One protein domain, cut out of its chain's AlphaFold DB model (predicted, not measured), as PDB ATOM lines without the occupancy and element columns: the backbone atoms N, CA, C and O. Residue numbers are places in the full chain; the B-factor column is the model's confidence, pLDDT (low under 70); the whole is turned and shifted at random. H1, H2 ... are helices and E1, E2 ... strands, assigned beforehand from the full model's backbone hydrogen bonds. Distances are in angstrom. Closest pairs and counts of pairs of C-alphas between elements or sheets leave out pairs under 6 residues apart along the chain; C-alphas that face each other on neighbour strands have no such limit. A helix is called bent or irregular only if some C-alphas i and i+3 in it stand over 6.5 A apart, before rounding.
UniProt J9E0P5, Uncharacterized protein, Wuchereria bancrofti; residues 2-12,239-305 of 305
ATOM      1  N   ASP A   2      48.528  54.790 135.200       44.91
ATOM      2  CA  ASP A   2      49.319  54.179 136.282       44.91
ATOM      3  C   ASP A   2      49.175  52.660 136.215       44.91
ATOM      4  O   ASP A   2      48.099  52.116 136.471       44.91
ATOM      5  N   LEU A   3      50.242  51.961 135.842       52.41
ATOM      6  CA  LEU A   3      50.227  50.514 135.705       52.41
ATOM      7  C   LEU A   3      51.211  49.885 136.695       52.41
ATOM      8  O   LEU A   3      52.421  50.096 136.643       52.41
ATOM      9  N   LEU A   4      50.693  49.066 137.607       45.88
ATOM     10  CA  LEU A   4      51.510  48.311 138.553       45.88
ATOM     11  C   LEU A   4      52.175  47.130 137.828       45.88
ATOM     12  O   LEU A   4      51.543  46.095 137.615       45.88
ATOM     13  N   ILE A   5      53.455  47.249 137.462       47.09
ATOM     14  CA  ILE A   5      54.226  46.109 136.952       47.09
ATOM     15  C   ILE A   5      55.205  45.625 138.019       47.09
ATOM     16  O   ILE A   5      56.224  46.246 138.295       47.09
ATOM     17  N   LYS A   6      54.934  44.392 138.457       46.97
ATOM     18  CA  LYS A   6      55.761  43.480 139.262       46.97
ATOM     19  C   LYS A   6      55.827  43.747 140.766       46.97
ATOM     20  O   LYS A   6      56.149  44.811 141.277       46.97
ATOM     21  N   PHE A   7      55.623  42.626 141.448       43.12
ATOM     22  CA  PHE A   7      55.800  42.406 142.868       43.12
ATOM     23  C   PHE A   7      57.134  41.678 143.074       43.12
ATOM     24  O   PHE A   7      57.281  40.521 142.661       43.12
ATOM     25  N   LEU A   8      58.117  42.340 143.684       40.75
ATOM     26  CA  LEU A   8      59.346  41.685 144.131       40.75
ATOM     27  C   LEU A   8      59.152  41.260 145.588       40.75
ATOM     28  O   LEU A   8      59.226  42.062 146.517       40.75
ATOM     29  N   PHE A   9      58.885  39.968 145.783       38.09
ATOM     30  CA  PHE A   9      58.877  39.359 147.108       38.09
ATOM     31  C   PHE A   9      60.323  39.139 147.553       38.09
ATOM     32  O   PHE A   9      60.987  38.203 147.091       38.09
ATOM     33  N   GLN A  10      60.811  39.970 148.469       36.97
ATOM     34  CA  GLN A  10      62.059  39.705 149.169       36.97
ATOM     35  C   GLN A  10      61.734  39.380 150.623       36.97
ATOM     36  O   GLN A  10      61.709  40.247 151.490       36.97
ATOM     37  N   LYS A  11      61.509  38.092 150.915       35.34
ATOM     38  CA  LYS A  11      61.538  37.627 152.303       35.34
ATOM     39  C   LYS A  11      62.956  37.828 152.812       35.34
ATOM     40  O   LYS A  11      63.858  37.069 152.450       35.34
ATOM     41  N   THR A  12      63.152  38.843 153.642       34.31
ATOM     42  CA  THR A  12      64.337  38.982 154.480       34.31
ATOM     43  C   THR A  12      64.331  37.818 155.460       34.31
ATOM     44  O   THR A  12      63.801  37.895 156.563       34.31
ATOM     45  N   GLU A 239      60.903  52.555 125.592       88.06
ATOM     46  CA  GLU A 239      59.772  52.126 124.774       88.06
ATOM     47  C   GLU A 239      59.383  50.696 125.159       88.06
ATOM     48  O   GLU A 239      60.184  49.758 125.085       88.06
ATOM     49  N   VAL A 240      58.139  50.510 125.591       84.56
ATOM     50  CA  VAL A 240      57.616  49.212 126.013       84.56
ATOM     51  C   VAL A 240      56.298  48.897 125.327       84.56
ATOM     52  O   VAL A 240      55.587  49.775 124.848       84.56
ATOM     53  N   VAL A 241      55.942  47.612 125.337       85.88
ATOM     54  CA  VAL A 241      54.621  47.151 124.910       85.88
ATOM     55  C   VAL A 241      53.847  46.665 126.126       85.88
ATOM     56  O   VAL A 241      54.268  45.731 126.821       85.88
ATOM     57  N   TYR A 242      52.707  47.292 126.386       84.50
ATOM     58  CA  TYR A 242      51.758  46.849 127.391       84.50
ATOM     59  C   TYR A 242      50.857  45.742 126.834       84.50
ATOM     60  O   TYR A 242      50.238  45.906 125.789       84.50
ATOM     61  N   PHE A 243      50.733  44.630 127.568       85.12
ATOM     62  CA  PHE A 243      49.848  43.515 127.220       85.12
ATOM     63  C   PHE A 243      48.698  43.410 128.220       85.12
ATOM     64  O   PHE A 243      48.886  42.939 129.351       85.12
ATOM     65  N   ARG A 244      47.482  43.754 127.785       84.75
ATOM     66  CA  ARG A 244      46.279  43.700 128.630       84.75
ATOM     67  C   ARG A 244      46.012  42.304 129.182       84.75
ATOM     68  O   ARG A 244      45.796  42.147 130.381       84.75
ATOM     69  N   GLN A 245      46.109  41.280 128.334       87.38
ATOM     70  CA  GLN A 245      45.886  39.889 128.743       87.38
ATOM     71  C   GLN A 245      46.834  39.468 129.874       87.38
ATOM     72  O   GLN A 245      46.426  38.804 130.822       87.38
ATOM     73  N   GLY A 246      48.106  39.879 129.807       86.12
ATOM     74  CA  GLY A 246      49.093  39.564 130.841       86.12
ATOM     75  C   GLY A 246      48.740  40.178 132.195       86.12
ATOM     76  O   GLY A 246      48.903  39.524 133.227       86.12
ATOM     77  N   HIS A 247      48.210  41.402 132.188       85.12
ATOM     78  CA  HIS A 247      47.741  42.075 133.394       85.12
ATOM     79  C   HIS A 247      46.503  41.385 133.989       85.12
ATOM     80  O   HIS A 247      46.474  41.115 135.189       85.12
ATOM     81  N   GLU A 248      45.526  41.007 133.162       87.50
ATOM     82  CA  GLU A 248      44.335  40.264 133.607       87.50
ATOM     83  C   GLU A 248      44.716  38.927 134.263       87.50
ATOM     84  O   GLU A 248      44.260  38.622 135.367       87.50
ATOM     85  N   PHE A 249      45.628  38.163 133.649       87.56
ATOM     86  CA  PHE A 249      46.144  36.920 134.236       87.56
ATOM     87  C   PHE A 249      46.894  37.146 135.553       87.56
ATOM     88  O   PHE A 249      46.804  36.315 136.462       87.56
ATOM     89  N   TYR A 250      47.635  38.250 135.671       84.69
ATOM     90  CA  TYR A 250      48.322  38.604 136.910       84.69
ATOM     91  C   TYR A 250      47.330  38.889 138.040       84.69
ATOM     92  O   TYR A 250      47.457  38.287 139.107       84.69
ATOM     93  N   LEU A 251      46.321  39.732 137.803       86.94
ATOM     94  CA  LEU A 251      45.296  40.039 138.806       86.94
ATOM     95  C   LEU A 251      44.517  38.790 139.210       86.94
ATOM     96  O   LEU A 251      44.349  38.539 140.398       86.94
ATOM     97  N   HIS A 252      44.151  37.944 138.244       87.88
ATOM     98  CA  HIS A 252      43.519  36.661 138.535       87.88
ATOM     99  C   HIS A 252      44.395  35.790 139.454       87.88
ATOM    100  O   HIS A 252      43.905  35.178 140.402       87.88
ATOM    101  N   ALA A 253      45.710  35.732 139.217       85.69
ATOM    102  CA  ALA A 253      46.631  34.981 140.070       85.69
ATOM    103  C   ALA A 253      46.802  35.598 141.469       85.69
ATOM    104  O   ALA A 253      47.003  34.851 142.428       85.69
ATOM    105  N   VAL A 254      46.734  36.928 141.586       83.56
ATOM    106  CA  VAL A 254      46.743  37.658 142.864       83.56
ATOM    107  C   VAL A 254      45.494  37.327 143.674       83.56
ATOM    108  O   VAL A 254      45.631  36.939 144.831       83.56
ATOM    109  N   GLU A 255      44.313  37.410 143.057       87.31
ATOM    110  CA  GLU A 255      43.024  37.089 143.685       87.31
ATOM    111  C   GLU A 255      42.962  35.612 144.091       87.31
ATOM    112  O   GLU A 255      42.617  35.291 145.222       87.31
ATOM    113  N   THR A 256      43.400  34.703 143.212       89.94
ATOM    114  CA  THR A 256      43.423  33.252 143.492       89.94
ATOM    115  C   THR A 256      44.317  32.898 144.685       89.94
ATOM    116  O   THR A 256      44.113  31.879 145.343       89.94
ATOM    117  N   ARG A 257      45.354  33.700 144.941       85.56
ATOM    118  CA  ARG A 257      46.350  33.450 145.994       85.56
ATOM    119  C   ARG A 257      46.182  34.353 147.212       85.56
ATOM    120  O   ARG A 257      47.013  34.253 148.110       85.56
ATOM    121  N   ASP A 258      45.164  35.211 147.210       82.44
ATOM    122  CA  ASP A 258      44.877  36.193 148.257       82.44
ATOM    123  C   ASP A 258      46.123  36.992 148.686       82.44
ATOM    124  O   ASP A 258      46.452  37.118 149.864       82.44
ATOM    125  N   LEU A 259      46.899  37.473 147.703       78.50
ATOM    126  CA  LEU A 259      48.144  38.197 148.000       78.50
ATOM    127  C   LEU A 259      47.870  39.622 148.486       78.50
ATOM    128  O   LEU A 259      48.575  40.117 149.364       78.50
ATOM    129  N   TYR A 260      46.892  40.292 147.876       79.06
ATOM    130  CA  TYR A 260      46.403  41.606 148.280       79.06
ATOM    131  C   TYR A 260      45.030  41.879 147.661       79.06
ATOM    132  O   TYR A 260      44.644  41.271 146.661       79.06
ATOM    133  N   HIS A 261      44.308  42.833 148.246       81.56
ATOM    134  CA  HIS A 261      42.984  43.213 147.772       81.56
ATOM    135  C   HIS A 261      43.056  43.938 146.420       81.56
ATOM    136  O   HIS A 261      43.643  45.018 146.304       81.56
ATOM    137  N   VAL A 262      42.427  43.356 145.398       84.00
ATOM    138  CA  VAL A 262      42.340  43.942 144.057       84.00
ATOM    139  C   VAL A 262      41.152  44.899 143.986       84.00
ATOM    140  O   VAL A 262      39.994  44.493 143.936       84.00
ATOM    141  N   THR A 263      41.441  46.200 143.964       83.62
ATOM    142  CA  THR A 263      40.429  47.243 143.734       83.62
ATOM    143  C   THR A 263      40.181  47.463 142.242       83.62
ATOM    144  O   THR A 263      41.011  47.132 141.395       83.62
ATOM    145  N   HIS A 264      39.058  48.099 141.896       82.12
ATOM    146  CA  HIS A 264      38.732  48.439 140.505       82.12
ATOM    147  C   HIS A 264      39.814  49.298 139.823       82.12
ATOM    148  O   HIS A 264      39.986  49.216 138.613       82.12
ATOM    149  N   ARG A 265      40.580  50.087 140.589       78.50
ATOM    150  CA  ARG A 265      41.673  50.919 140.060       78.50
ATOM    151  C   ARG A 265      42.865  50.109 139.549       78.50
ATOM    152  O   ARG A 265      43.622  50.624 138.741       78.50
ATOM    153  N   LEU A 266      43.029  48.874 140.024       79.69
ATOM    154  CA  LEU A 266      44.078  47.969 139.554       79.69
ATOM    155  C   LEU A 266      43.674  47.243 138.272       79.69
ATOM    156  O   LEU A 266      44.542  46.695 137.608       79.69
ATOM    157  N   LYS A 267      42.383  47.210 137.916       83.62
ATOM    158  CA  LYS A 267      41.932  46.521 136.707       83.62
ATOM    159  C   LYS A 267      42.392  47.275 135.453       83.62
ATOM    160  O   LYS A 267      42.443  48.506 135.473       83.62
ATOM    161  N   PRO A 268      42.687  46.564 134.351       81.75
ATOM    162  CA  PRO A 268      42.954  47.207 133.073       81.75
ATOM    163  C   PRO A 268      41.809  48.142 132.691       81.75
ATOM    164  O   PRO A 268      40.635  47.794 132.845       81.75
ATOM    165  N   LEU A 269      42.146  49.317 132.163       79.62
ATOM    166  CA  LEU A 269      41.137  50.221 131.627       79.62
ATOM    167  C   LEU A 269      40.427  49.557 130.444       79.62
ATOM    168  O   LEU A 269      41.057  48.966 129.570       79.62
ATOM    169  N   ALA A 270      39.101  49.686 130.400       75.19
ATOM    170  CA  ALA A 270      38.290  49.066 129.354       75.19
ATOM    171  C   ALA A 270      38.640  49.576 127.946       75.19
ATOM    172  O   ALA A 270      38.513  48.820 126.986       75.19
ATOM    173  N   GLN A 271      39.098  50.829 127.855       77.69
ATOM    174  CA  GLN A 271      39.471  51.525 126.620       77.69
ATOM    175  C   GLN A 271      40.845  51.113 126.074       77.69
ATOM    176  O   GLN A 271      41.186  51.515 124.970       77.69
ATOM    177  N   LEU A 272      41.615  50.332 126.836       74.69
ATOM    178  CA  LEU A 272      42.956  49.910 126.457       74.69
ATOM    179  C   LEU A 272      42.882  48.748 125.458       74.69
ATOM    180  O   LEU A 272      42.181  47.750 125.710       74.69
ATOM    181  N   ASN A 273      43.624  48.868 124.360       76.25
ATOM    182  CA  ASN A 273      43.782  47.818 123.363       76.25
ATOM    183  C   ASN A 273      44.456  46.577 123.973       76.25
ATOM    184  O   ASN A 273      44.982  46.583 125.090       76.25
ATOM    185  N   ALA A 274      44.417  45.463 123.238       78.38
ATOM    186  CA  ALA A 274      45.070  44.228 123.671       78.38
ATOM    187  C   ALA A 274      46.588  44.417 123.861       78.38
ATOM    188  O   ALA A 274      47.160  43.854 124.803       78.38
ATOM    189  N   GLU A 275      47.189  45.226 122.986       83.31
ATOM    190  CA  GLU A 275      48.606  45.576 122.945       83.31
ATOM    191  C   GLU A 275      48.732  47.079 122.669       83.31
ATOM    192  O   GLU A 275      48.089  47.589 121.749       83.31
ATOM    193  N   GLU A 276      49.528  47.784 123.469       80.69
ATOM    194  CA  GLU A 276      49.779  49.219 123.298       80.69
ATOM    195  C   GLU A 276      51.263  49.529 123.427       80.69
ATOM    196  O   GLU A 276      51.928  49.040 124.340       80.69
ATOM    197  N   PHE A 277      51.772  50.336 122.498       83.31
ATOM    198  CA  PHE A 277      53.110  50.901 122.587       83.31
ATOM    199  C   PHE A 277      53.071  52.093 123.528       83.31
ATOM    200  O   PHE A 277      52.215  52.965 123.393       83.31
ATOM    201  N   CYS A 278      53.998  52.106 124.473       83.81
ATOM    202  CA  CYS A 278      54.046  53.084 125.537       83.81
ATOM    203  C   CYS A 278      55.482  53.532 125.776       83.81
ATOM    204  O   CYS A 278      56.416  52.743 125.632       83.81
ATOM    205  N   ILE A 279      55.641  54.762 126.248       85.06
ATOM    206  CA  ILE A 279      56.910  55.241 126.804       85.06
ATOM    207  C   ILE A 279      56.773  55.296 128.324       85.06
ATOM    208  O   ILE A 279      55.740  55.728 128.843       85.06
ATOM    209  N   VAL A 280      57.790  54.833 129.052       84.31
ATOM    210  CA  VAL A 280      57.836  54.970 130.516       84.31
ATOM    211  C   VAL A 280      58.073  56.437 130.879       84.31
ATOM    212  O   VAL A 280      59.158  56.970 130.652       84.31
ATOM    213  N   GLU A 281      57.090  57.080 131.501       83.38
ATOM    214  CA  GLU A 281      57.230  58.443 132.028       83.38
ATOM    215  C   GLU A 281      57.782  58.462 133.453       83.38
ATOM    216  O   GLU A 281      58.592  59.310 133.812       83.38
ATOM    217  N   GLU A 282      57.303  57.538 134.285       81.81
ATOM    218  CA  GLU A 282      57.581  57.523 135.716       81.81
ATOM    219  C   GLU A 282      57.811  56.090 136.181       81.81
ATOM    220  O   GLU A 282      57.056  55.179 135.828       81.81
ATOM    221  N   VAL A 283      58.836  55.911 137.011       80.94
ATOM    222  CA  VAL A 283      59.093  54.683 137.759       80.94
ATOM    223  C   VAL A 283      58.989  55.035 139.232       80.94
ATOM    224  O   VAL A 283      59.780  55.828 139.740       80.94
ATOM    225  N   GLY A 284      58.041  54.428 139.931       79.19
ATOM    226  CA  GLY A 284      57.916  54.595 141.370       79.19
ATOM    227  C   GLY A 284      57.876  53.264 142.094       79.19
ATOM    228  O   GLY A 284      57.612  52.209 141.512       79.19
ATOM    229  N   TYR A 285      58.163  53.307 143.390       79.06
ATOM    230  CA  TYR A 285      58.065  52.138 144.244       79.06
ATOM    231  C   TYR A 285      57.574  52.500 145.633       79.06
ATOM    232  O   TYR A 285      57.758  53.614 146.117       79.06
ATOM    233  N   PHE A 286      56.978  51.523 146.300       74.56
ATOM    234  CA  PHE A 286      56.707  51.606 147.725       74.56
ATOM    235  C   PHE A 286      56.984  50.258 148.373       74.56
ATOM    236  O   PHE A 286      56.849  49.198 147.755       74.56
ATOM    237  N   ILE A 287      57.408  50.304 149.632       72.00
ATOM    238  CA  ILE A 287      57.745  49.113 150.398       72.00
ATOM    239  C   ILE A 287      56.700  48.941 151.491       72.00
ATOM    240  O   ILE A 287      56.523  49.814 152.336       72.00
ATOM    241  N   VAL A 288      56.014  47.804 151.474       69.06
ATOM    242  CA  VAL A 288      55.093  47.409 152.537       69.06
ATOM    243  C   VAL A 288      55.826  46.466 153.474       69.06
ATOM    244  O   VAL A 288      56.252  45.380 153.070       69.06
ATOM    245  N   PHE A 289      55.954  46.891 154.727       68.62
ATOM    246  CA  PHE A 289      56.478  46.081 155.817       68.62
ATOM    247  C   PHE A 289      55.330  45.634 156.715       68.62
ATOM    248  O   PHE A 289      54.640  46.462 157.305       68.62
ATOM    249  N   ASP A 290      55.159  44.324 156.855       67.38
ATOM    250  CA  ASP A 290      54.327  43.758 157.908       67.38
ATOM    251  C   ASP A 290      55.222  43.349 159.084       67.38
ATOM    252  O   ASP A 290      55.988  42.380 159.020       67.38
ATOM    253  N   LEU A 291      55.115  44.123 160.167       63.66
ATOM    254  CA  LEU A 291      55.872  43.940 161.406       63.66
ATOM    255  C   LEU A 291      55.560  42.603 162.094       63.66
ATOM    256  O   LEU A 291      56.422  42.073 162.791       63.66
ATOM    257  N   ASN A 292      54.369  42.034 161.882       63.50
ATOM    258  CA  ASN A 292      53.953  40.797 162.544       63.50
ATOM    259  C   ASN A 292      54.508  39.549 161.853       63.50
ATOM    260  O   ASN A 292      54.819  38.557 162.511       63.50
ATOM    261  N   SER A 293      54.646  39.584 160.527       68.38
ATOM    262  CA  SER A 293      55.129  38.443 159.739       68.38
ATOM    263  C   SER A 293      56.593  38.570 159.295       68.38
ATOM    264  O   SER A 293      57.154  37.610 158.753       68.38
ATOM    265  N   GLY A 294      57.227  39.729 159.522       63.25
ATOM    266  CA  GLY A 294      58.565  40.043 159.002       63.25
ATOM    267  C   GLY A 294      58.598  40.088 157.471       63.25
ATOM    268  O   GLY A 294      59.633  39.830 156.852       63.25
ATOM    269  N   PHE A 295      57.443  40.329 156.856       66.12
ATOM    270  CA  PHE A 295      57.261  40.347 155.416       66.12
ATOM    271  C   PHE A 295      57.565  41.742 154.879       66.12
ATOM    272  O   PHE A 295      57.059  42.742 155.382       66.12
ATOM    273  N   CYS A 296      58.387  41.787 153.835       59.59
ATOM    274  CA  CYS A 296      58.686  42.987 153.075       59.59
ATOM    275  C   CYS A 296      58.286  42.739 151.619       59.59
ATOM    276  O   CYS A 296      58.799  41.819 150.970       59.59
ATOM    277  N   ALA A 297      57.354  43.542 151.119       64.19
ATOM    278  CA  ALA A 297      56.979  43.567 149.715       64.19
ATOM    279  C   ALA A 297      57.387  44.896 149.103       64.19
ATOM    280  O   ALA A 297      57.030  45.953 149.611       64.19
ATOM    281  N   THR A 298      58.109  44.833 147.990       64.44
ATOM    282  CA  THR A 298      58.374  46.006 147.161       64.44
ATOM    283  C   THR A 298      57.430  45.985 145.972       64.44
ATOM    284  O   THR A 298      57.402  45.020 145.200       64.44
ATOM    285  N   PHE A 299      56.671  47.062 145.835       67.38
ATOM    286  CA  PHE A 299      55.778  47.311 144.718       67.38
ATOM    287  C   PHE A 299      56.436  48.307 143.788       67.38
ATOM    288  O   PHE A 299      56.946  49.316 144.263       67.38
ATOM    289  N   ILE A 300      56.415  48.023 142.491       70.44
ATOM    290  CA  ILE A 300      56.886  48.936 141.455       70.44
ATOM    291  C   ILE A 300      55.683  49.304 140.595       70.44
ATOM    292  O   ILE A 300      54.908  48.431 140.189       70.44
ATOM    293  N   TYR A 301      55.515  50.593 140.333       72.94
ATOM    294  CA  TYR A 301      54.537  51.088 139.378       72.94
ATOM    295  C   TYR A 301      55.249  51.863 138.276       72.94
ATOM    296  O   TYR A 301      56.279  52.497 138.500       72.94
ATOM    297  N   LEU A 302      54.702  51.745 137.074       76.81
ATOM    298  CA  LEU A 302      55.195  52.391 135.874       76.81
ATOM    299  C   LEU A 302      54.055  53.220 135.301       76.81
ATOM    300  O   LEU A 302      52.938  52.715 135.138       76.81
ATOM    301  N   LYS A 303      54.332  54.490 135.029       76.31
ATOM    302  CA  LYS A 303      53.389  55.362 134.344       76.31
ATOM    303  C   LYS A 303      53.729  55.420 132.865       76.31
ATOM    304  O   LYS A 303      54.886  55.619 132.506       76.31
ATOM    305  N   TYR A 304      52.702  55.262 132.040       77.12
ATOM    306  CA  TYR A 304      52.813  55.239 130.586       77.12
ATOM    307  C   TYR A 304      51.950  56.315 129.922       77.12
ATOM    308  O   TYR A 304      50.866  56.639 130.444       77.12
ATOM    309  N   THR A 305      52.428  56.796 128.772       68.69
ATOM    310  CA  THR A 305      51.695  57.566 127.747       68.69
ATOM    311  C   THR A 305      51.523  56.784 126.470       68.69
ATOM    312  O   THR A 305      52.495  56.072 126.113       68.69
TER     313      THR A 305
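Overview. This is residues 2 to 12 and 239 to 305 of the 305 residues of an uncharacterized protein of Wuchereria bancrofti (UniProt J9E0P5). A long, twisted hairpin of E3 and E4 makes the length of the domain, with short E1 beside E4 and E2 beside the sharply bent start of E3, so that the four strands form a sheet curled like part of a barrel. H1 runs on from E2 at a distance from the hairpin, and the long link of residues 257 to 274 folds back from its end to E3. The printed part has 78 residues with one named helix and four named strands, in the order E1, E2, H1, E3, E4; the class is mixed, and the sheet order is E1, E4, E3, E2, antiparallel throughout. It is only just compact, close to loose, with a radius of gyration of the C-alphas of 13.7 A and spans of 41 by 26 by 17 A.

Along the chain. E1 is residues 7 to 9, from C-alpha 7 at (55.800, 42.406, 142.868). E2 is residues 239 to 243, 13.4 A long, and H1 is residues 244 to 256, 18.4 A. E3 is residues 275 to 290, 35.5 A, and bends by 94 degrees at residue 278. E4 is residues 295 to 304, 29.3 A, ending at C-alpha 304 at (52.813, 55.239, 130.586).

Arrangement. E1, an edge strand, is antiparallel to E4, with N 8 and O 298 3.2 A apart. E3 and E4 form a hairpin, with N 288 and O 297 2.8 A apart. Edge strand E2 pairs with residues 275 to 279 of E3, with N 242 and O 276 2.8 A apart. H1 is only just not on the sheet, with 4 pairs of C-alphas within 10 A; its every O i to N i+4 pair is within hydrogen-bond range.

Size, cuts and confidence. The C-alphas of Phe 277 and Asn 292 are farthest apart, at 41.2 A. Residues 13 to 238 are not printed, and C-alphas 12 and 239 are 32.8 A apart. pLDDT is under 70 at residues 2 to 12, 288 to 299 and 305.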